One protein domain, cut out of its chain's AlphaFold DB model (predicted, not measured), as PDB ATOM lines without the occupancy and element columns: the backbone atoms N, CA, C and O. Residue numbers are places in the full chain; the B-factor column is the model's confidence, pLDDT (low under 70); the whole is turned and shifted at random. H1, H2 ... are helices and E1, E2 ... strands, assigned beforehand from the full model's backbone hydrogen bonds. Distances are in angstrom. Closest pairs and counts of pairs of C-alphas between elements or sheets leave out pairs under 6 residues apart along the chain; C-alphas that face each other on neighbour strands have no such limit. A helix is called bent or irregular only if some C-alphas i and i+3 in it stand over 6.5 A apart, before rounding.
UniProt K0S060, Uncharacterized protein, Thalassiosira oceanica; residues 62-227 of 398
ATOM      1  N   ALA A  62     330.811 284.062 330.860       94.00
ATOM      2  CA  ALA A  62     329.644 283.558 330.142       94.00
ATOM      3  C   ALA A  62     329.934 283.337 328.639       94.00
ATOM      4  O   ALA A  62     330.912 283.868 328.099       94.00
ATOM      5  N   PRO A  63     329.094 282.564 327.921       93.12
ATOM      6  CA  PRO A  63     329.213 282.409 326.474       93.12
ATOM      7  C   PRO A  63     329.111 283.749 325.727       93.12
ATOM      8  O   PRO A  63     328.113 284.453 325.810       93.12
ATOM      9  N   PHE A  64     330.126 284.069 324.924       92.56
ATOM     10  CA  PHE A  64     330.186 285.298 324.113       92.56
ATOM     11  C   PHE A  64     329.685 285.110 322.669       92.56
ATOM     12  O   PHE A  64     329.527 286.077 321.915       92.56
ATOM     13  N   ARG A  65     329.421 283.861 322.268       94.94
ATOM     14  CA  ARG A  65     328.766 283.519 321.002       94.94
ATOM     15  C   ARG A  65     327.268 283.383 321.226       94.94
ATOM     16  O   ARG A  65     326.848 282.502 321.968       94.94
ATOM     17  N   TYR A  66     326.485 284.229 320.570       94.25
ATOM     18  CA  TYR A  66     325.035 284.277 320.726       94.25
ATOM     19  C   TYR A  66     324.359 284.773 319.442       94.25
ATOM     20  O   TYR A  66     325.010 285.290 318.533       94.25
ATOM     21  N   THR A  67     323.044 284.593 319.353       95.31
ATOM     22  CA  THR A  67     322.213 285.196 318.305       95.31
ATOM     23  C   THR A  67     321.439 286.354 318.923       95.31
ATOM     24  O   THR A  67     320.734 286.115 319.901       95.31
ATOM     25  N   PRO A  68     321.564 287.589 318.402       95.69
ATOM     26  CA  PRO A  68     320.818 288.722 318.927       95.69
ATOM     27  C   PRO A  68     319.313 288.465 318.862       95.69
ATOM     28  O   PRO A  68     318.781 288.127 317.805       95.69
ATOM     29  N   THR A  69     318.640 288.651 319.992       96.50
ATOM     30  CA  THR A  69     317.175 288.594 320.120       96.50
ATOM     31  C   THR A  69     316.550 289.986 320.176       96.50
ATOM     32  O   THR A  69     315.328 290.112 320.106       96.50
ATOM     33  N   HIS A  70     317.387 291.028 320.255       97.56
ATOM     34  CA  HIS A  70     316.977 292.417 320.420       97.56
ATOM     35  C   HIS A  70     317.695 293.363 319.446       97.56
ATOM     36  O   HIS A  70     318.817 293.122 318.977       97.56
ATOM     37  N   HIS A  71     317.046 294.481 319.127       97.56
ATOM     38  CA  HIS A  71     317.612 295.535 318.279       97.56
ATOM     39  C   HIS A  71     318.741 296.298 318.972       97.56
ATOM     40  O   HIS A  71     319.661 296.755 318.296       97.56
ATOM     41  N   VAL A  72     318.718 296.374 320.302       97.25
ATOM     42  CA  VAL A  72     319.761 296.944 321.162       97.25
ATOM     43  C   VAL A  72     320.221 295.879 322.153       97.25
ATOM     44  O   VAL A  72     319.394 295.268 322.818       97.25
ATOM     45  N   ASP A  73     321.534 295.696 322.258       95.94
ATOM     46  CA  ASP A  73     322.180 294.841 323.255       95.94
ATOM     47  C   ASP A  73     323.068 295.717 324.136       95.94
ATOM     48  O   ASP A  73     323.981 296.351 323.600       95.94
ATOM     49  N   ILE A  74     322.884 295.706 325.456       95.88
ATOM     50  CA  ILE A  74     323.858 296.293 326.387       95.88
ATOM     51  C   ILE A  74     324.623 295.194 327.103       95.88
ATOM     52  O   ILE A  74     324.045 294.232 327.603       95.88
ATOM     53  N   MET A  75     325.943 295.339 327.143       95.75
ATOM     54  CA  MET A  75     326.818 294.423 327.853       95.75
ATOM     55  C   MET A  75     326.796 294.730 329.342       95.75
ATOM     56  O   MET A  75     326.988 295.874 329.756       95.75
ATOM     57  N   CYS A  76     326.593 293.698 330.145       96.19
ATOM     58  CA  CYS A  76     326.521 293.804 331.592       96.19
ATOM     59  C   CYS A  76     327.087 292.546 332.247       96.19
ATOM     60  O   CYS A  76     327.290 291.520 331.600       96.19
ATOM     61  N   THR A  77     327.333 292.631 333.548       95.25
ATOM     62  CA  THR A  77     327.435 291.430 334.384       95.25
ATOM     63  C   THR A  77     326.098 291.265 335.084       95.25
ATOM     64  O   THR A  77     325.587 292.233 335.642       95.25
ATOM     65  N   LEU A  78     325.493 290.084 335.004       94.69
ATOM     66  CA  LEU A  78     324.221 289.814 335.667       94.69
ATOM     67  C   LEU A  78     324.423 288.848 336.830       94.69
ATOM     68  O   LEU A  78     325.025 287.785 336.670       94.69
ATOM     69  N   GLU A  79     323.840 289.177 337.979       92.19
ATOM     70  CA  GLU A  79     323.720 288.234 339.089       92.19
ATOM     71  C   GLU A  79     322.872 287.023 338.692       92.19
ATOM     72  O   GLU A  79     322.001 287.125 337.830       92.19
ATOM     73  N   GLU A  80     323.131 285.865 339.298       86.38
ATOM     74  CA  GLU A  80     322.342 284.647 339.050       86.38
ATOM     75  C   GLU A  80     320.931 284.744 339.639       86.38
ATOM     76  O   GLU A  80     319.994 284.186 339.080       86.38
ATOM     77  N   GLU A  81     320.789 285.493 340.734       87.12
ATOM     78  CA  GLU A  81     319.548 285.643 341.488       87.12
ATOM     79  C   GLU A  81     318.984 287.071 341.370       87.12
ATOM     80  O   GLU A  81     319.751 288.026 341.169       87.12
ATOM     81  N   PRO A  82     317.665 287.252 341.575       86.69
ATOM     82  CA  PRO A  82     317.042 288.567 341.604       86.69
ATOM     83  C   PRO A  82     317.728 289.534 342.584       86.69
ATOM     84  O   PRO A  82     318.115 289.148 343.696       86.69
ATOM     85  N   PRO A  83     317.856 290.825 342.227       85.44
ATOM     86  CA  PRO A  83     318.578 291.785 343.048       85.44
ATOM     87  C   PRO A  83     317.854 292.049 344.375       85.44
ATOM     88  O   PRO A  83     316.739 292.573 344.416       85.44
ATOM     89  N   THR A  84     318.528 291.766 345.491       92.88
ATOM     90  CA  THR A  84     318.083 292.192 346.828       92.88
ATOM     91  C   THR A  84     318.733 293.519 347.217       92.88
ATOM     92  O   THR A  84     319.826 293.839 346.749       92.88
ATOM     93  N   ALA A  85     318.122 294.262 348.145       95.38
ATOM     94  CA  ALA A  85     318.710 295.494 348.681       95.38
ATOM     95  C   ALA A  85     320.125 295.279 349.250       95.38
ATOM     96  O   ALA A  85     320.997 296.136 349.109       95.38
ATOM     97  N   ARG A  86     320.369 294.105 349.847       93.50
ATOM     98  CA  ARG A  86     321.691 293.724 350.350       93.50
ATOM     99  C   ARG A  86     322.694 293.546 349.215       93.50
ATOM    100  O   ARG A  86     323.755 294.148 349.274       93.50
ATOM    101  N   VAL A  87     322.355 292.769 348.184       90.88
ATOM    102  CA  VAL A  87     323.237 292.571 347.017       90.88
ATOM    103  C   VAL A  87     323.537 293.907 346.336       90.88
ATOM    104  O   VAL A  87     324.687 294.172 345.998       90.88
ATOM    105  N   TRP A  88     322.530 294.774 346.211       93.69
ATOM    106  CA  TRP A  88     322.683 296.113 345.641       93.69
ATOM    107  C   TRP A  88     323.733 296.941 346.385       93.69
ATOM    108  O   TRP A  88     324.620 297.517 345.760       93.69
ATOM    109  N   SER A  89     323.659 296.952 347.719       94.56
ATOM    110  CA  SER A  89     324.610 297.658 348.580       94.56
ATOM    111  C   SER A  89     325.994 297.004 348.580       94.56
ATOM    112  O   SER A  89     326.994 297.704 348.438       94.56
ATOM    113  N   ASP A  90     326.067 295.680 348.739       92.00
ATOM    114  CA  ASP A  90     327.326 294.932 348.856       92.00
ATOM    115  C   ASP A  90     328.158 295.046 347.564       92.00
ATOM    116  O   ASP A  90     329.384 295.139 347.618       92.00
ATOM    117  N   LYS A  91     327.491 295.103 346.403       89.44
ATOM    118  CA  LYS A  91     328.130 295.292 345.091       89.44
ATOM    119  C   LYS A  91     328.235 296.755 344.654       89.44
ATOM    120  O   LYS A  91     328.852 297.035 343.630       89.44
ATOM    121  N   GLY A  92     327.668 297.689 345.420       92.62
ATOM    122  CA  GLY A  92     327.683 299.118 345.109       92.62
ATOM    123  C   GLY A  92     327.017 299.457 343.776       92.62
ATOM    124  O   GLY A  92     327.543 300.278 343.025       92.62
ATOM    125  N   LEU A  93     325.897 298.801 343.454       93.31
ATOM    126  CA  LEU A  93     325.189 298.978 342.180       93.31
ATOM    127  C   LEU A  93     324.653 300.408 341.991       93.31
ATOM    128  O   LEU A  93     324.499 300.861 340.864       93.31
ATOM    129  N   ASP A  94     324.468 301.158 343.079       92.75
ATOM    130  CA  ASP A  94     324.120 302.584 343.084       92.75
ATOM    131  C   ASP A  94     325.194 303.491 342.453       92.75
ATOM    132  O   ASP A  94     324.930 304.653 342.147       92.75
ATOM    133  N   LYS A  95     326.402 302.970 342.215       91.88
ATOM    134  CA  LYS A  95     327.510 303.708 341.589       91.88
ATOM    135  C   LYS A  95     327.554 303.558 340.069       91.88
ATOM    136  O   LYS A  95     328.331 304.263 339.419       91.88
ATOM    137  N   TYR A  96     326.726 302.680 339.507       90.62
ATOM    138  CA  TYR A  96     326.737 302.308 338.096       90.62
ATOM    139  C   TYR A  96     325.365 302.513 337.445       90.62
ATOM    140  O   TYR A  96     324.342 302.646 338.122       90.62
ATOM    141  N   GLY A  97     325.343 302.493 336.114       93.94
ATOM    142  CA  GLY A  97     324.136 302.120 335.387       93.94
ATOM    143  C   GLY A  97     323.850 300.642 335.629       93.94
ATOM    144  O   GLY A  97     324.767 299.822 335.576       93.94
ATOM    145  N   VAL A  98     322.602 300.286 335.914       96.19
ATOM    146  CA  VAL A  98     322.181 298.907 336.190       96.19
ATOM    147  C   VAL A  98     321.248 298.439 335.092       96.19
ATOM    148  O   VAL A  98     320.251 299.101 334.800       96.19
ATOM    149  N   ILE A  99     321.566 297.282 334.515       97.00
ATOM    150  CA  ILE A  99     320.696 296.563 333.587       97.00
ATOM    151  C   ILE A  99     319.887 295.553 334.388       97.00
ATOM    152  O   ILE A  99     320.461 294.733 335.102       97.00
ATOM    153  N   ALA A 100     318.566 295.614 334.262       96.62
ATOM    154  CA  ALA A 100     317.638 294.635 334.812       96.62
ATOM    155  C   ALA A 100     316.975 293.866 333.672       96.62
ATOM    156  O   ALA A 100     316.638 294.461 332.650       96.62
ATOM    157  N   VAL A 101     316.791 292.562 333.854       96.50
ATOM    158  CA  VAL A 101     316.252 291.636 332.855       96.50
ATOM    159  C   VAL A 101     315.039 290.925 333.446       96.50
ATOM    160  O   VAL A 101     315.098 290.435 334.575       96.50
ATOM    161  N   SER A 102     313.946 290.876 332.690       94.94
ATOM    162  CA  SER A 102     312.757 290.083 333.034       94.94
ATOM    163  C   SER A 102     312.884 288.635 332.560       94.94
ATOM    164  O   SER A 102     313.684 288.338 331.671       94.94
ATOM    165  N   GLY A 103     312.021 287.740 333.045       87.50
ATOM    166  CA  GLY A 103     311.969 286.355 332.553       87.50
ATOM    167  C   GLY A 103     311.613 286.188 331.071       87.50
ATOM    168  O   GLY A 103     311.821 285.116 330.506       87.50
ATOM    169  N   GLY A 104     311.126 287.244 330.406       85.44
ATOM    170  CA  GLY A 104     310.936 287.277 328.951       85.44
ATOM    171  C   GLY A 104     312.208 287.596 328.153       85.44
ATOM    172  O   GLY A 104     312.192 287.506 326.929       85.44
ATOM    173  N   GLY A 105     313.301 287.974 328.824       91.50
ATOM    174  CA  GLY A 105     314.566 288.387 328.207       91.50
ATOM    175  C   GLY A 105     314.639 289.868 327.823       91.50
ATOM    176  O   GLY A 105     315.707 290.335 327.429       91.50
ATOM    177  N   ASP A 106     313.544 290.619 327.962       95.69
ATOM    178  CA  ASP A 106     313.556 292.076 327.818       95.69
ATOM    179  C   ASP A 106     314.288 292.722 328.989       95.69
ATOM    180  O   ASP A 106     314.154 292.290 330.141       95.69
ATOM    181  N   ALA A 107     315.027 293.785 328.682       96.94
ATOM    182  CA  ALA A 107     315.814 294.520 329.650       96.94
ATOM    183  C   ALA A 107     315.400 295.995 329.757       96.94
ATOM    184  O   ALA A 107     314.816 296.584 328.845       96.94
ATOM    185  N   ALA A 108     315.748 296.604 330.885       96.62
ATOM    186  CA  ALA A 108     315.661 298.040 331.114       96.62
ATOM    187  C   ALA A 108     316.883 298.536 331.888       96.62
ATOM    188  O   ALA A 108     317.590 297.749 332.523       96.62
ATOM    189  N   GLN A 109     317.119 299.847 331.837       95.12
ATOM    190  CA  GLN A 109     318.255 300.475 332.502       95.12
ATOM    191  C   GLN A 109     317.813 301.557 333.485       95.12
ATOM    192  O   GLN A 109     316.944 302.373 333.184       95.12
ATOM    193  N   VAL A 110     318.477 301.597 334.640       94.62
ATOM    194  CA  VAL A 110     318.419 302.704 335.605       94.62
ATOM    195  C   VAL A 110     319.829 303.208 335.904       94.62
ATOM    196  O   VAL A 110     320.780 302.432 335.862       94.62
ATOM    197  N   GLU A 111     319.980 304.500 336.195       94.19
ATOM    198  CA  GLU A 111     321.297 305.147 336.290       94.19
ATOM    199  C   GLU A 111     321.584 305.689 337.693       94.19
ATOM    200  O   GLU A 111     321.088 306.763 338.058       94.19
ATOM    201  N   LYS A 112     322.464 304.989 338.424       92.38
ATOM    202  CA  LYS A 112     323.007 305.393 339.732       92.38
ATOM    203  C   LYS A 112     321.927 305.700 340.770       92.38
ATOM    204  O   LYS A 112     321.818 306.821 341.264       92.38
ATOM    205  N   VAL A 113     321.103 304.696 341.052       93.50
ATOM    206  CA  VAL A 113     319.982 304.773 341.999       93.50
ATOM    207  C   VAL A 113     320.082 303.676 343.054       93.50
ATOM    208  O   VAL A 113     320.722 302.643 342.841       93.50
ATOM    209  N   ASP A 114     319.436 303.889 344.199       94.75
ATOM    210  CA  ASP A 114     319.297 302.846 345.212       94.75
ATOM    211  C   ASP A 114     318.319 301.735 344.777       94.75
ATOM    212  O   ASP A 114     317.573 301.861 343.800       94.75
ATOM    213  N   HIS A 115     318.326 300.621 345.517       95.56
ATOM    214  CA  HIS A 115     317.487 299.455 345.220       95.56
ATOM    215  C   HIS A 115     315.991 299.789 345.210       95.56
ATOM    216  O   HIS A 115     315.277 299.370 344.303       95.56
ATOM    217  N   ALA A 116     315.509 300.555 346.191       94.75
ATOM    218  CA  ALA A 116     314.086 300.859 346.322       94.75
ATOM    219  C   ALA A 116     313.578 301.689 345.134       94.75
ATOM    220  O   ALA A 116     312.522 301.398 344.567       94.75
ATOM    221  N   THR A 117     314.367 302.681 344.727       93.81
ATOM    222  CA  THR A 117     314.117 303.521 343.560       93.81
ATOM    223  C   THR A 117     314.153 302.680 342.290       93.81
ATOM    224  O   THR A 117     313.197 302.718 341.518       93.81
ATOM    225  N   ALA A 118     315.171 301.832 342.110       94.31
ATOM    226  CA  ALA A 118     315.251 300.933 340.959       94.31
ATOM    227  C   ALA A 118     314.008 300.041 340.825       94.31
ATOM    228  O   ALA A 118     313.402 299.997 339.757       94.31
ATOM    229  N   MET A 119     313.576 299.377 341.903       94.06
ATOM    230  CA  MET A 119     312.400 298.496 341.870       94.06
ATOM    231  C   MET A 119     311.106 299.254 341.544       94.06
ATOM    232  O   MET A 119     310.226 298.721 340.868       94.06
ATOM    233  N   LYS A 120     310.982 300.512 341.989       92.56
ATOM    234  CA  LYS A 120     309.853 301.379 341.626       92.56
ATOM    235  C   LYS A 120     309.861 301.700 340.128       92.56
ATOM    236  O   LYS A 120     308.840 301.527 339.465       92.56
ATOM    237  N   MET A 121     311.007 302.131 339.605       93.50
ATOM    238  CA  MET A 121     311.165 302.550 338.208       93.50
ATOM    239  C   MET A 121     311.000 301.387 337.223       93.50
ATOM    240  O   MET A 121     310.392 301.537 336.164       93.50
ATOM    241  N   LEU A 122     311.509 300.212 337.593       93.88
ATOM    242  CA  LEU A 122     311.518 299.009 336.763       93.88
ATOM    243  C   LEU A 122     310.206 298.221 336.824       93.88
ATOM    244  O   LEU A 122     310.065 297.219 336.133       93.88
ATOM    245  N   LYS A 123     309.210 298.679 337.589       90.00
ATOM    246  CA  LYS A 123     307.926 297.983 337.748       90.00
ATOM    247  C   LYS A 123     307.231 297.667 336.416       90.00
ATOM    248  O   LYS A 123     306.536 296.662 336.315       90.00
ATOM    249  N   ALA A 124     307.399 298.519 335.402       89.69
ATOM    250  CA  ALA A 124     306.810 298.308 334.079       89.69
ATOM    251  C   ALA A 124     307.492 297.197 333.262       89.69
ATOM    252  O   ALA A 124     306.876 296.688 332.330       89.69
ATOM    253  N   LEU A 125     308.723 296.811 333.617       93.50
ATOM    254  CA  LEU A 125     309.422 295.670 333.021       93.50
ATOM    255  C   LEU A 125     308.815 294.328 333.476       93.50
ATOM    256  O   LEU A 125     308.942 293.328 332.777       93.50
ATOM    257  N   GLY A 126     308.119 294.317 334.618       91.69
ATOM    258  CA  GLY A 126     307.575 293.114 335.246       91.69
ATOM    259  C   GLY A 126     308.481 292.581 336.353       91.69
ATOM    260  O   GLY A 126     309.259 293.332 336.947       91.69
ATOM    261  N   ASP A 127     308.354 291.288 336.647       91.75
ATOM    262  CA  ASP A 127     309.229 290.621 337.609       91.75
ATOM    263  C   ASP A 127     310.666 290.591 337.064       91.75
ATOM    264  O   ASP A 127     310.907 290.234 335.908       91.75
ATOM    265  N   ILE A 128     311.612 291.028 337.897       93.94
ATOM    266  CA  ILE A 128     313.030 291.106 337.546       93.94
ATOM    267  C   ILE A 128     313.689 289.793 337.947       93.94
ATOM    268  O   ILE A 128     313.797 289.492 339.137       93.94
ATOM    269  N   ASP A 129     314.184 289.061 336.957       93.75
ATOM    270  CA  ASP A 129     314.882 287.796 337.166       93.75
ATOM    271  C   ASP A 129     316.328 288.048 337.580       93.75
ATOM    272  O   ASP A 129     316.845 287.428 338.506       93.75
ATOM    273  N   ARG A 130     317.000 288.964 336.876       94.94
ATOM    274  CA  ARG A 130     318.432 289.226 337.043       94.94
ATOM    275  C   ARG A 130     318.719 290.705 336.877       94.94
ATOM    276  O   ARG A 130     318.074 291.390 336.083       94.94
ATOM    277  N   ALA A 131     319.722 291.200 337.588       95.62
ATOM    278  CA  ALA A 131     320.237 292.542 337.372       95.62
ATOM    279  C   ALA A 131     321.734 292.608 337.657       95.62
ATOM    280  O   ALA A 131     322.278 291.757 338.357       95.62
ATOM    281  N   GLY A 132     322.387 293.643 337.145       95.56
ATOM    282  CA  GLY A 132     323.757 293.962 337.515       95.56
ATOM    283  C   GLY A 132     324.330 295.118 336.700       95.56
ATOM    284  O   GLY A 132     323.605 295.758 335.927       95.56
ATOM    285  N   PRO A 133     325.606 295.465 336.923       95.12
ATOM    286  CA  PRO A 133     326.173 296.685 336.382       95.12
ATOM    287  C   PRO A 133     326.321 296.599 334.860       95.12
ATOM    288  O   PRO A 133     326.797 295.603 334.303       95.12
ATOM    289  N   SER A 134     325.927 297.687 334.202       94.88
ATOM    290  CA  SER A 134     326.242 297.981 332.811       94.88
ATOM    291  C   SER A 134     327.744 298.197 332.663       94.88
ATOM    292  O   SER A 134     328.366 298.901 333.458       94.88
ATOM    293  N   LEU A 135     328.315 297.635 331.602       93.69
ATOM    294  CA  LEU A 135     329.700 297.883 331.204       93.69
ATOM    295  C   LEU A 135     329.818 299.109 330.285       93.69
ATOM    296  O   LEU A 135     330.886 299.374 329.744       93.69
ATOM    297  N   GLY A 136     328.710 299.813 330.014       91.25
ATOM    298  CA  GLY A 136     328.639 300.955 329.091       91.25
ATOM    299  C   GLY A 136     328.999 300.627 327.634       91.25
ATOM    300  O   GLY A 136     329.064 301.520 326.797       91.25
ATOM    301  N   SER A 137     329.217 299.348 327.321       94.50
ATOM    302  CA  SER A 137     329.432 298.846 325.967       94.50
ATOM    303  C   SER A 137     328.132 298.261 325.436       94.50
ATOM    304  O   SER A 137     327.423 297.555 326.152       94.50
ATOM    305  N   PHE A 138     327.811 298.532 324.178       96.00
ATOM    306  CA  PHE A 138     326.537 298.128 323.593       96.00
ATOM    307  C   PHE A 138     326.661 297.860 322.097       96.00
ATOM    308  O   PHE A 138     327.667 298.175 321.459       96.00
ATOM    309  N   SER A 139     325.629 297.261 321.513       96.56
ATOM    310  CA  SER A 139     325.499 297.170 320.065       96.56
ATOM    311  C   SER A 139     324.073 297.417 319.612       96.56
ATOM    312  O   SER A 139     323.122 296.992 320.265       96.56
ATOM    313  N   VAL A 140     323.932 298.056 318.458       97.62
ATOM    314  CA  VAL A 140     322.646 298.382 317.844       97.62
ATOM    315  C   VAL A 140     322.566 297.798 316.438       97.62
ATOM    316  O   VAL A 140     323.521 297.868 315.661       97.62
ATOM    317  N   GLY A 141     321.429 297.193 316.104       97.25
ATOM    318  CA  GLY A 141     321.144 296.724 314.751       97.25
ATOM    319  C   GLY A 141     321.018 297.879 313.757       97.25
ATOM    320  O   GLY A 141     320.613 298.982 314.122       97.25
ATOM    321  N   ALA A 142     321.316 297.617 312.481       96.44
ATOM    322  CA  ALA A 142     321.254 298.632 311.423       96.44
ATOM    323  C   ALA A 142     319.907 299.380 311.368       96.44
ATOM    324  O   ALA A 142     319.888 300.597 311.220       96.44
ATOM    325  N   LYS A 143     318.788 298.666 311.563       96.69
ATOM    326  CA  LYS A 143     317.432 299.235 311.536       96.69
ATOM    327  C   LYS A 143     317.209 300.288 312.633       96.69
ATOM    328  O   LYS A 143     316.718 301.375 312.346       96.69
ATOM    329  N   ILE A 144     317.552 299.982 313.890       97.12
ATOM    330  CA  ILE A 144     317.369 300.939 314.997       97.12
ATOM    331  C   ILE A 144     318.388 302.081 314.911       97.12
ATOM    332  O   ILE A 144     318.058 303.215 315.245       97.12
ATOM    333  N   LEU A 145     319.597 301.818 314.400       96.94
ATOM    334  CA  LEU A 145     320.583 302.863 314.132       96.94
ATOM    335  C   LEU A 145     320.052 303.880 313.113       96.94
ATOM    336  O   LEU A 145     320.141 305.078 313.350       96.94
ATOM    337  N   GLU A 146     319.459 303.416 312.013       97.44
ATOM    338  CA  GLU A 146     318.842 304.287 311.008       97.44
ATOM    339  C   GLU A 146     317.678 305.103 311.588       97.44
ATOM    340  O   GLU A 146     317.573 306.304 311.325       97.44
ATOM    341  N   ALA A 147     316.844 304.484 312.429       97.62
ATOM    342  CA  ALA A 147     315.762 305.179 313.120       97.62
ATOM    343  C   ALA A 147     316.291 306.284 314.051       97.62
ATOM    344  O   ALA A 147     315.785 307.402 314.013       97.62
ATOM    345  N   LEU A 148     317.353 306.011 314.818       95.88
ATOM    346  CA  LEU A 148     318.017 307.006 315.665       95.88
ATOM    347  C   LEU A 148     318.648 308.130 314.832       95.88
ATOM    348  O   LEU A 148     318.442 309.303 315.132       95.88
ATOM    349  N   CYS A 149     319.370 307.808 313.756       96.38
ATOM    350  CA  CYS A 149     319.946 308.820 312.866       96.38
ATOM    351  C   CYS A 149     318.875 309.701 312.212       96.38
ATOM    352  O   CYS A 149     319.111 310.887 311.998       96.38
ATOM    353  N   THR A 150     317.709 309.135 311.898       97.75
ATOM    354  CA  THR A 150     316.568 309.885 311.361       97.75
ATOM    355  C   THR A 150     315.960 310.792 312.426       97.75
ATOM    356  O   THR A 150     315.736 311.970 312.163       97.75
ATOM    357  N   GLU A 151     315.727 310.260 313.627       96.94
ATOM    358  CA  GLU A 151     315.136 310.998 314.745       96.94
ATOM    359  C   GLU A 151     315.993 312.199 315.156       96.94
ATOM    360  O   GLU A 151     315.454 313.270 315.413       96.94
ATOM    361  N   PHE A 152     317.320 312.041 315.172       95.31
ATOM    362  CA  PHE A 152     318.286 313.066 315.588       95.31
ATOM    363  C   PHE A 152     318.980 313.770 314.416       95.31
ATOM    364  O   PHE A 152     320.073 314.323 314.566       95.31
ATOM    365  N   LYS A 153     318.384 313.728 313.218       96.38
ATOM    366  CA  LYS A 153     319.013 314.253 312.002       96.38
ATOM    367  C   LYS A 153     319.406 315.726 312.132       96.38
ATOM    368  O   LYS A 153     320.506 316.097 311.726       96.38
ATOM    369  N   ASP A 154     318.530 316.548 312.700       94.81
ATOM    370  CA  ASP A 154     318.762 317.989 312.811       94.81
ATOM    371  C   ASP A 154     319.936 318.310 313.748       94.81
ATOM    372  O   ASP A 154     320.727 319.208 313.457       94.81
ATOM    373  N   GLU A 155     320.067 317.586 314.862       94.56
ATOM    374  CA  GLU A 155     321.192 317.706 315.794       94.56
ATOM    375  C   GLU A 155     322.503 317.229 315.160       94.56
ATOM    376  O   GLU A 155     323.527 317.915 315.237       94.56
ATOM    377  N   LEU A 156     322.464 316.090 314.459       94.06
ATOM    378  CA  LEU A 156     323.619 315.524 313.762       94.06
ATOM    379  C   LEU A 156     324.125 316.442 312.640       94.06
ATOM    380  O   LEU A 156     325.332 316.673 312.541       94.06
ATOM    381  N   ASP A 157     323.223 317.011 311.834       96.06
ATOM    382  CA  ASP A 157     323.566 317.935 310.745       96.06
ATOM    383  C   ASP A 157     324.220 319.222 311.285       96.06
ATOM    384  O   ASP A 157     325.151 319.758 310.676       96.06
ATOM    385  N   LYS A 158     323.774 319.701 312.454       96.31
ATOM    386  CA  LYS A 158     324.347 320.873 313.135       96.31
ATOM    387  C   LYS A 158     325.627 320.558 313.909       96.31
ATOM    388  O   LYS A 158     326.354 321.490 314.252       96.31
ATOM    389  N   LYS A 159     325.909 319.274 314.173       92.12
ATOM    390  CA  LYS A 159     326.930 318.815 315.132       92.12
ATOM    391  C   LYS A 159     326.771 319.498 316.492       92.12
ATOM    392  O   LYS A 159     327.754 319.912 317.106       92.12
ATOM    393  N   ASP A 160     325.523 319.652 316.912       89.75
ATOM    394  CA  ASP A 160     325.143 320.358 318.127       89.75
ATOM    395  C   ASP A 160     324.407 319.411 319.076       89.75
ATOM    396  O   ASP A 160     323.713 318.491 318.646       89.75
ATOM    397  N   GLY A 161     324.572 319.643 320.374       83.56
ATOM    398  CA  GLY A 161     324.039 318.796 321.433       83.56
ATOM    399  C   GLY A 161     325.079 317.903 322.112       83.56
ATOM    400  O   GLY A 161     326.148 317.590 321.588       83.56
ATOM    401  N   LYS A 162     324.745 317.503 323.340       86.81
ATOM    402  CA  LYS A 162     325.542 316.606 324.177       86.81
ATOM    403  C   LYS A 162     324.596 315.700 324.956       86.81
ATOM    404  O   LYS A 162     324.199 316.030 326.069       86.81
ATOM    405  N   LEU A 163     324.210 314.592 324.335       89.81
ATOM    406  CA  LEU A 163     323.348 313.586 324.947       89.81
ATOM    407  C   LEU A 163     324.185 312.384 325.389       89.81
ATOM    408  O   LEU A 163     324.918 311.803 324.593       89.81
ATOM    409  N   ASP A 164     324.049 312.007 326.655       89.81
ATOM    410  CA  ASP A 164     324.532 310.736 327.201       89.81
ATOM    411  C   ASP A 164     323.574 309.585 326.863       89.81
ATOM    412  O   ASP A 164     322.356 309.736 326.986       89.81
ATOM    413  N   THR A 165     324.104 308.420 326.489       90.50
ATOM    414  CA  THR A 165     323.296 307.265 326.054       90.50
ATOM    415  C   THR A 165     322.344 306.757 327.132       90.50
ATOM    416  O   THR A 165     321.203 306.415 326.830       90.50
ATOM    417  N   ASP A 166     322.784 306.753 328.387       91.56
ATOM    418  CA  ASP A 166     322.037 306.164 329.497       91.56
ATOM    419  C   ASP A 166     320.747 306.949 329.790       91.56
ATOM    420  O   ASP A 166     319.658 306.416 329.547       91.56
ATOM    421  N   PRO A 167     320.817 308.225 330.226       92.88
ATOM    422  CA  PRO A 167     319.621 309.003 330.503       92.88
ATOM    423  C   PRO A 167     318.877 309.439 329.243       92.88
ATOM    424  O   PRO A 167     317.668 309.582 329.308       92.88
ATOM    425  N   HIS A 168     319.527 309.638 328.093       93.94
ATOM    426  CA  HIS A 168     318.823 310.207 326.938       93.94
ATOM    427  C   HIS A 168     318.352 309.162 325.929       93.94
ATOM    428  O   HIS A 168     317.404 309.445 325.201       93.94
ATOM    429  N   PHE A 169     318.930 307.961 325.872       93.38
ATOM    430  CA  PHE A 169     318.457 306.915 324.957       93.38
ATOM    431  C   PHE A 169     317.855 305.732 325.706       93.38
ATOM    432  O   PHE A 169     316.675 305.445 325.530       93.38
ATOM    433  N   TRP A 170     318.612 305.058 326.566       94.25
ATOM    434  CA  TRP A 170     318.177 303.789 327.158       94.25
ATOM    435  C   TRP A 170     317.018 303.960 328.130       94.25
ATOM    436  O   TRP A 170     316.004 303.267 328.025       94.25
ATOM    437  N   MET A 171     317.127 304.926 329.035       95.81
ATOM    438  CA  MET A 171     316.102 305.201 330.034       95.81
ATOM    439  C   MET A 171     314.743 305.592 329.425       95.81
ATOM    440  O   MET A 171     313.763 304.921 329.735       95.81
ATOM    441  N   PRO A 172     314.612 306.589 328.529       96.50
ATOM    442  CA  PRO A 172     313.301 306.958 327.989       96.50
ATOM    443  C   PRO A 172     312.698 305.886 327.069       96.50
ATOM    444  O   PRO A 172     311.485 305.860 326.881       96.50
ATOM    445  N   LEU A 173     313.511 304.972 326.525       95.06
ATOM    446  CA  LEU A 173     313.024 303.825 325.754       95.06
ATOM    447  C   LEU A 173     312.492 302.682 326.632       95.06
ATOM    448  O   LEU A 173     311.701 301.864 326.148       95.06
ATOM    449  N   THR A 174     312.913 302.603 327.896       94.44
ATOM    450  CA  THR A 174     312.649 301.448 328.772       94.44
ATOM    451  C   THR A 174     311.850 301.787 330.030       94.44
ATOM    452  O   THR A 174     311.204 300.903 330.588       94.44
ATOM    453  N   LEU A 175     311.816 303.054 330.450       95.88
ATOM    454  CA  LEU A 175     311.176 303.491 331.687       95.88
ATOM    455  C   LEU A 175     309.840 304.215 331.454       95.88
ATOM    456  O   LEU A 175     309.668 304.919 330.451       95.88
ATOM    457  N   PRO A 176     308.899 304.118 332.415       95.31
ATOM    458  CA  PRO A 176     307.708 304.961 332.441       95.31
ATOM    459  C   PRO A 176     308.057 306.450 332.507       95.31
ATOM    460  O   PRO A 176     309.008 306.847 333.181       95.31
ATOM    461  N   GLN A 177     307.235 307.279 331.865       96.62
ATOM    462  CA  GLN A 177     307.463 308.721 331.748       96.62
ATOM    463  C   GLN A 177     307.631 309.423 333.101       96.62
ATOM    464  O   GLN A 177     308.577 310.186 333.276       96.62
ATOM    465  N   ASP A 178     306.739 309.162 334.058       96.25
ATOM    466  CA  ASP A 178     306.768 309.838 335.361       96.25
ATOM    467  C   ASP A 178     308.028 309.485 336.163       96.25
ATOM    468  O   ASP A 178     308.627 310.351 336.799       96.25
ATOM    469  N   GLU A 179     308.470 308.228 336.083       95.31
ATOM    470  CA  GLU A 179     309.679 307.746 336.756       95.31
ATOM    471  C   GLU A 179     310.950 308.301 336.096       95.31
ATOM    472  O   GLU A 179     311.890 308.702 336.782       95.31
ATOM    473  N   TYR A 180     310.958 308.400 334.763       96.50
ATOM    474  CA  TYR A 180     312.020 309.068 334.017       96.50
ATOM    475  C   TYR A 180     312.133 310.554 334.393       96.50
ATOM    476  O   TYR A 180     313.221 311.025 334.721       96.50
ATOM    477  N   ILE A 181     311.013 311.289 334.398       97.19
ATOM    478  CA  ILE A 181     310.982 312.717 334.749       97.19
ATOM    479  C   ILE A 181     311.479 312.938 336.180       97.19
ATOM    480  O   ILE A 181     312.288 313.841 336.403       97.19
ATOM    481  N   ALA A 182     311.025 312.118 337.135       94.81
ATOM    482  CA  ALA A 182     311.442 312.219 338.531       94.81
ATOM    483  C   ALA A 182     312.968 312.092 338.674       94.81
ATOM    484  O   ALA A 182     313.604 312.971 339.256       94.81
ATOM    485  N   LEU A 183     313.566 311.066 338.059       92.62
ATOM    486  CA  LEU A 183     315.014 310.852 338.107       92.62
ATOM    487  C   LEU A 183     315.800 311.973 337.409       92.62
ATOM    488  O   LEU A 183     316.851 312.393 337.891       92.62
ATOM    489  N   MET A 184     315.306 312.485 336.282       95.00
ATOM    490  CA  MET A 184     315.972 313.584 335.575       95.00
ATOM    491  C   MET A 184     315.895 314.908 336.347       95.00
ATOM    492  O   MET A 184     316.866 315.665 336.353       95.00
ATOM    493  N   THR A 185     314.804 315.146 337.081       95.50
ATOM    494  CA  THR A 185     314.676 316.303 337.982       95.50
ATOM    495  C   THR A 185     315.695 316.245 339.121       95.50
ATOM    496  O   THR A 185     316.331 317.251 339.423       95.50
ATOM    497  N   GLU A 186     315.941 315.069 339.707       91.69
ATOM    498  CA  GLU A 186     317.003 314.886 340.714       91.69
ATOM    499  C   GLU A 186     318.407 315.157 340.151       91.69
ATOM    500  O   GLU A 186     319.295 315.619 340.871       91.69
ATOM    501  N   LYS A 187     318.600 314.922 338.849       89.19
ATOM    502  CA  LYS A 187     319.838 315.226 338.118       89.19
ATOM    503  C   LYS A 187     319.908 316.678 337.618       89.19
ATOM    504  O   LYS A 187     320.880 317.039 336.958       89.19
ATOM    505  N   GLY A 188     318.926 317.517 337.961       93.81
ATOM    506  CA  GLY A 188     318.916 318.950 337.659       93.81
ATOM    507  C   GLY A 188     318.405 319.317 336.264       93.81
ATOM    508  O   GLY A 188     318.691 320.417 335.801       93.81
ATOM    509  N   VAL A 189     317.677 318.419 335.596       95.19
ATOM    510  CA  VAL A 189     317.016 318.697 334.311       95.19
ATOM    511  C   VAL A 189     315.558 319.066 334.557       95.19
ATOM    512  O   VAL A 189     314.867 318.422 335.346       95.19
ATOM    513  N   GLU A 190     315.070 320.092 333.865       97.31
ATOM    514  CA  GLU A 190     313.694 320.555 334.024       97.31
ATOM    515  C   GLU A 190     312.680 319.463 333.649       97.31
ATOM    516  O   GLU A 190     312.848 318.696 332.690       97.31
ATOM    517  N   ALA A 191     311.579 319.401 334.401       97.81
ATOM    518  CA  ALA A 191     310.578 318.351 334.232       97.81
ATOM    519  C   ALA A 191     309.930 318.377 332.838       97.81
ATOM    520  O   ALA A 191     309.646 317.324 332.269       97.81
ATOM    521  N   GLU A 192     309.720 319.568 332.268       98.19
ATOM    522  CA  GLU A 192     309.115 319.724 330.940       98.19
ATOM    523  C   GLU A 192     310.081 319.361 329.802       98.19
ATOM    524  O   GLU A 192     309.670 318.782 328.795       98.19
ATOM    525  N   GLU A 193     311.376 319.627 329.981       96.88
ATOM    526  CA  GLU A 193     312.421 319.178 329.054       96.88
ATOM    527  C   GLU A 193     312.481 317.646 329.035       96.88
ATOM    528  O   GLU A 193     312.387 317.019 327.976       96.88
ATOM    529  N   SER A 194     312.502 317.036 330.221       97.94
ATOM    530  CA  SER A 194     312.458 315.581 330.387       97.94
ATOM    531  C   SER A 194     311.183 314.985 329.780       97.94
ATOM    532  O   SER A 194     311.230 313.987 329.060       97.94
ATOM    533  N   ARG A 195     310.027 315.620 330.006       98.56
ATOM    534  CA  ARG A 195     308.743 315.211 329.426       98.56
ATOM    535  C   ARG A 195     308.788 315.207 327.904       98.56
ATOM    536  O   ARG A 195     308.398 314.213 327.293       98.56
ATOM    537  N   THR A 196     309.261 316.301 327.315       98.19
ATOM    538  CA  THR A 196     309.363 316.475 325.863       98.19
ATOM    539  C   THR A 196     310.266 315.408 325.253       98.19
ATOM    540  O   THR A 196     309.891 314.758 324.276       98.19
ATOM    541  N   HIS A 197     311.424 315.171 325.873       97.69
ATOM    542  CA  HIS A 197     312.375 314.165 325.415       97.69
ATOM    543  C   HIS A 197     311.814 312.740 325.502       97.69
ATOM    544  O   HIS A 197     311.915 311.971 324.548       97.69
ATOM    545  N   HIS A 198     311.143 312.390 326.604       98.31
ATOM    546  CA  HIS A 198     310.513 311.074 326.760       98.31
ATOM    547  C   HIS A 198     309.432 310.817 325.702       98.31
ATOM    548  O   HIS A 198     309.417 309.754 325.079       98.31
ATOM    549  N   VAL A 199     308.572 311.807 325.438       98.50
ATOM    550  CA  VAL A 199     307.522 311.710 324.409       98.50
ATOM    551  C   VAL A 199     308.129 311.517 323.020       98.50
ATOM    552  O   VAL A 199     307.653 310.674 322.257       98.50
ATOM    553  N   ARG A 200     309.195 312.260 322.697       97.94
ATOM    554  CA  ARG A 200     309.943 312.116 321.440       97.94
ATOM    555  C   ARG A 200     310.460 310.685 321.266       97.94
ATOM    556  O   ARG A 200     310.143 310.030 320.274       97.94
ATOM    557  N   MET A 201     311.182 310.179 322.264       98.06
ATOM    558  CA  MET A 201     311.768 308.836 322.229       98.06
ATOM    559  C   MET A 201     310.710 307.729 322.188       98.06
ATOM    560  O   MET A 201     310.872 306.760 321.448       98.06
ATOM    561  N   THR A 202     309.605 307.890 322.918       97.75
ATOM    562  CA  THR A 202     308.477 306.944 322.905       97.75
ATOM    563  C   THR A 202     307.826 306.880 321.524       97.75
ATOM    564  O   THR A 202     307.617 305.797 320.987       97.75
ATOM    565  N   LYS A 203     307.581 308.030 320.886       98.38
ATOM    566  CA  LYS A 203     307.017 308.072 319.529       98.38
ATOM    567  C   LYS A 203     307.921 307.372 318.508       98.38
ATOM    568  O   LYS A 203     307.422 306.625 317.660       98.38
ATOM    569  N   MET A 204     309.231 307.615 318.581       98.19
ATOM    570  CA  MET A 204     310.214 306.948 317.724       98.19
ATOM    571  C   MET A 204     310.189 305.432 317.952       98.19
ATOM    572  O   MET A 204     310.036 304.674 316.994       98.19
ATOM    573  N   LYS A 205     310.231 304.999 319.220       97.50
ATOM    574  CA  LYS A 205     310.127 303.591 319.626       97.50
ATOM    575  C   LYS A 205     308.884 302.914 319.061       97.50
ATOM    576  O   LYS A 205     309.004 301.865 318.435       97.50
ATOM    577  N   ASP A 206     307.708 303.494 319.269       97.56
ATOM    578  CA  ASP A 206     306.440 302.879 318.872       97.56
ATOM    579  C   ASP A 206     306.347 302.736 317.348       97.56
ATOM    580  O   ASP A 206     305.930 301.694 316.830       97.56
ATOM    581  N   THR A 207     306.811 303.755 316.620       98.06
ATOM    582  CA  THR A 207     306.898 303.730 315.154       98.06
ATOM    583  C   THR A 207     307.850 302.631 314.686       98.06
ATOM    584  O   THR A 207     307.509 301.838 313.806       98.06
ATOM    585  N   PHE A 208     309.031 302.553 315.298       98.31
ATOM    586  CA  PHE A 208     310.055 301.574 314.959       98.31
ATOM    587  C   PHE A 208     309.591 300.137 315.217       98.31
ATOM    588  O   PHE A 208     309.692 299.292 314.323       98.31
ATOM    589  N   MET A 209     309.049 299.864 316.407       97.81
ATOM    590  CA  MET A 209     308.623 298.522 316.817       97.81
ATOM    591  C   MET A 209     307.413 298.030 316.025       97.81
ATOM    592  O   MET A 209     307.322 296.842 315.729       97.81
ATOM    593  N   SER A 210     306.527 298.936 315.598       97.50
ATOM    594  CA  SER A 210     305.413 298.591 314.704       97.50
ATOM    595  C   SER A 210     305.891 298.074 313.340       97.50
ATOM    596  O   SER A 210     305.216 297.252 312.724       97.50
ATOM    597  N   ALA A 211     307.054 298.536 312.869       97.38
ATOM    598  CA  ALA A 211     307.650 298.114 311.601       97.38
ATOM    599  C   ALA A 211     308.667 296.960 311.741       97.38
ATOM    600  O   ALA A 211     309.015 296.338 310.738       97.38
ATOM    601  N   ASN A 212     309.158 296.680 312.954       96.94
ATOM    602  CA  ASN A 212     310.286 295.773 313.209       96.94
ATOM    603  C   ASN A 212     310.043 294.857 314.419       96.94
ATOM    604  O   ASN A 212     310.847 294.808 315.351       96.94
ATOM    605  N   SER A 213     308.928 294.129 314.401       94.75
ATOM    606  CA  SER A 213     308.515 293.211 315.471       94.75
ATOM    607  C   SER A 213     309.247 291.861 315.475       94.75
ATOM    608  O   SER A 213     308.901 290.977 316.253       94.75
ATOM    609  N   ASP A 214     310.246 291.684 314.605       94.94
ATOM    610  CA  ASP A 214     311.049 290.465 314.480       94.94
ATOM    611  C   ASP A 214     311.998 290.224 315.665       94.94
ATOM    612  O   ASP A 214     312.379 289.082 315.916       94.94
ATOM    613  N   LEU A 215     312.355 291.279 316.398       96.56
ATOM    614  CA  LEU A 215     313.211 291.244 317.583       96.56
ATOM    615  C   LEU A 215     312.595 292.108 318.688       96.56
ATOM    616  O   LEU A 215     311.833 293.036 318.406       96.56
ATOM    617  N   GLY A 216     312.971 291.850 319.941       96.50
ATOM    618  CA  GLY A 216     312.693 292.779 321.034       96.50
ATOM    619  C   GLY A 216     313.459 294.096 320.853       96.50
ATOM    620  O   GLY A 216     314.390 294.195 320.050       96.50
ATOM    621  N   LEU A 217     313.097 295.144 321.595       95.88
ATOM    622  CA  LEU A 217     313.800 296.426 321.464       95.88
ATOM    623  C   LEU A 217     315.163 296.402 322.160       95.88
ATOM    624  O   LEU A 217     316.169 296.749 321.546       95.88
ATOM    625  N   PHE A 218     315.174 296.026 323.439       95.94
ATOM    626  CA  PHE A 218     316.289 296.250 324.349       95.94
ATOM    627  C   PHE A 218     316.583 294.990 325.166       95.94
ATOM    628  O   PHE A 218     315.739 294.542 325.941       95.94
ATOM    629  N   GLY A 219     317.768 294.421 324.966       96.56
ATOM    630  CA  GLY A 219     318.224 293.185 325.589       96.56
ATOM    631  C   GLY A 219     319.564 293.352 326.301       96.56
ATOM    632  O   GLY A 219     320.276 294.351 326.144       96.56
ATOM    633  N   ALA A 220     319.907 292.340 327.090       96.25
ATOM    634  CA  ALA A 220     321.143 292.277 327.856       96.25
ATOM    635  C   ALA A 220     322.081 291.198 327.302       96.25
ATOM    636  O   ALA A 220     321.657 290.089 326.982       96.25
ATOM    637  N   VAL A 221     323.374 291.511 327.247       96.06
ATOM    638  CA  VAL A 221     324.441 290.549 326.963       96.06
ATOM    639  C   VAL A 221     325.247 290.369 328.235       96.06
ATOM    640  O   VAL A 221     326.112 291.182 328.563       96.06
ATOM    641  N   ASP A 222     324.940 289.289 328.944       96.12
ATOM    642  CA  ASP A 222     325.642 288.903 330.158       96.12
ATOM    643  C   ASP A 222     327.041 288.382 329.821       96.12
ATOM    644  O   ASP A 222     327.190 287.365 329.143       96.12
ATOM    645  N   VAL A 223     328.075 289.068 330.305       95.44
ATOM    646  CA  VAL A 223     329.461 288.582 330.219       95.44
ATOM    647  C   VAL A 223     329.817 287.644 331.380       95.44
ATOM    648  O   VAL A 223     330.884 287.028 331.369       95.44
ATOM    649  N   GLY A 224     328.905 287.479 332.341       94.56
ATOM    650  CA  GLY A 224     329.007 286.623 333.515       94.56
ATOM    651  C   GLY A 224     329.461 287.379 334.764       94.56
ATOM    652  O   GLY A 224     330.358 288.217 334.707       94.56
ATOM    653  N   ALA A 225     328.884 287.043 335.921       90.81
ATOM    654  CA  ALA A 225     329.205 287.674 337.211       90.81
ATOM    655  C   ALA A 225     330.669 287.490 337.663       90.81
ATOM    656  O   ALA A 225     331.149 288.232 338.519       90.81
ATOM    657  N   GLY A 226     331.371 286.500 337.104       90.06
ATOM    658  CA  GLY A 226     332.793 286.249 337.343       90.06
ATOM    659  C   GLY A 226     333.724 286.890 336.314       90.06
ATOM    660  O   GLY A 226     334.921 286.608 336.346       90.06
ATOM    661  N   ALA A 227     333.201 287.691 335.380       92.75
ATOM    662  CA  ALA A 227     334.015 288.341 334.364       92.75
ATOM    663  C   ALA A 227     335.069 289.245 335.006       92.75
ATOM    664  O   ALA A 227     334.786 290.021 335.921       92.75
TER     665      ALA A 227
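AT A GLANCE: This is residues 62 to 227 of the 398 residues of an uncharacterized protein of Thalassiosira oceanica (UniProt K0S060). A five-stranded sheet is curled and folded back on itself like part of a barrel, the leaf E3 E2 facing the leaf E1 E5 across the sharply bent E4, and the edge strands E3 and E5 come close together. H5 packs between E3 and the long helix H7, H6 folds back against H7, H2 covers E3 and E2, and residues 152 to 164, with H4, stick out. The 166 printed residues have seven named helices and five named strands, in the order E1 H1 E2 E3 H2 E4 H3 H4 H5 H6 H7 E5; the sheet is mixed, in the order E3 E2 E4 E1 E5, and the class is mixed, helices and strands. The whole is compact, with a radius of gyration of the C-alphas of 15.6 A and spans of 44 by 38 by 27 A.

HOW THE PARTS SIT: Start at E4, residues 128 to 141, which bends by 103 degrees at residue 133. Its residues 128 to 133 pair antiparallel with E2, residues 97 to 102, where N 132 and O 99 are 3.0 A apart. Its residues 134 to 140 pair antiparallel with E1, residues 70 to 76, where N 139 and O 73 are 2.8 A apart. E3, residues 107 to 111, makes a hairpin with E2, with N 110 and O 98 at 3.1 A. E5, residues 216 to 222, is parallel to E1, with N 74 and O 219 at 3.0 A. In this folded sheet, one sheet bent back into two leaves, the closest C-alphas of E3 and E5 are those of Ala 107 and Gly 219, 4.9 A apart. H1, residues 85 to 90, only grazes the sheet; E1, H1 and E2 form a split strand-helix-strand unit, two strands running the same way with E4 between them, and its crossover is right-handed. H2, residues 115 to 125, is irregular, with C-alphas 121 and 124 7.3 A apart, and lies over E2 at a height over the sheet of 7.4 A. H5, residues 165 to 174, is on the same face; its closest C-alphas to E3 are those of Thr 174 and Ala 108, 5.1 A apart. The hub is H7, residues 191 to 211: with residues 197 to 205 alone it touches H5 at a steep tilt of 62 degrees, Pro 172 and His 198 having the closest C-alphas, 5.1 A apart. H6, residues 177 to 186, makes a helical hairpin with H7, the closest C-alphas being those of Ile 181 and Ser 194, 5.4 A apart. H3, residues 142 to 151, touches residues 204 to 208 of H7 alone, Ala 147 and Phe 208 having the closest C-alphas, 7.0 A apart. H4, residues 153 to 158, is close to H3 but not clearly touching, and is apart from H7. Each O i to N i+4 pair is within hydrogen-bond range in H1, H3, H4, H6 and H7, against 5 of 7 in H2 and 4 of 6 in H5.

IN THESE COORDINATES: Find C-alpha 70 at (316.977, 292.417, 320.420), where E1 begins, and C-alpha 222 at (325.642, 288.903, 330.158), where E5 ends. H7 runs 30.5 A from C-alpha 191 at (310.578, 318.351, 334.232), and E4 spans 24.8 A.

THE WHOLE: The C-alphas of Arg 86 and Asp 157 are the two farthest apart, at 46.5 A. The printed part has no cut and no long link; its mean pLDDT is 94.6, and no printed residue is under 70.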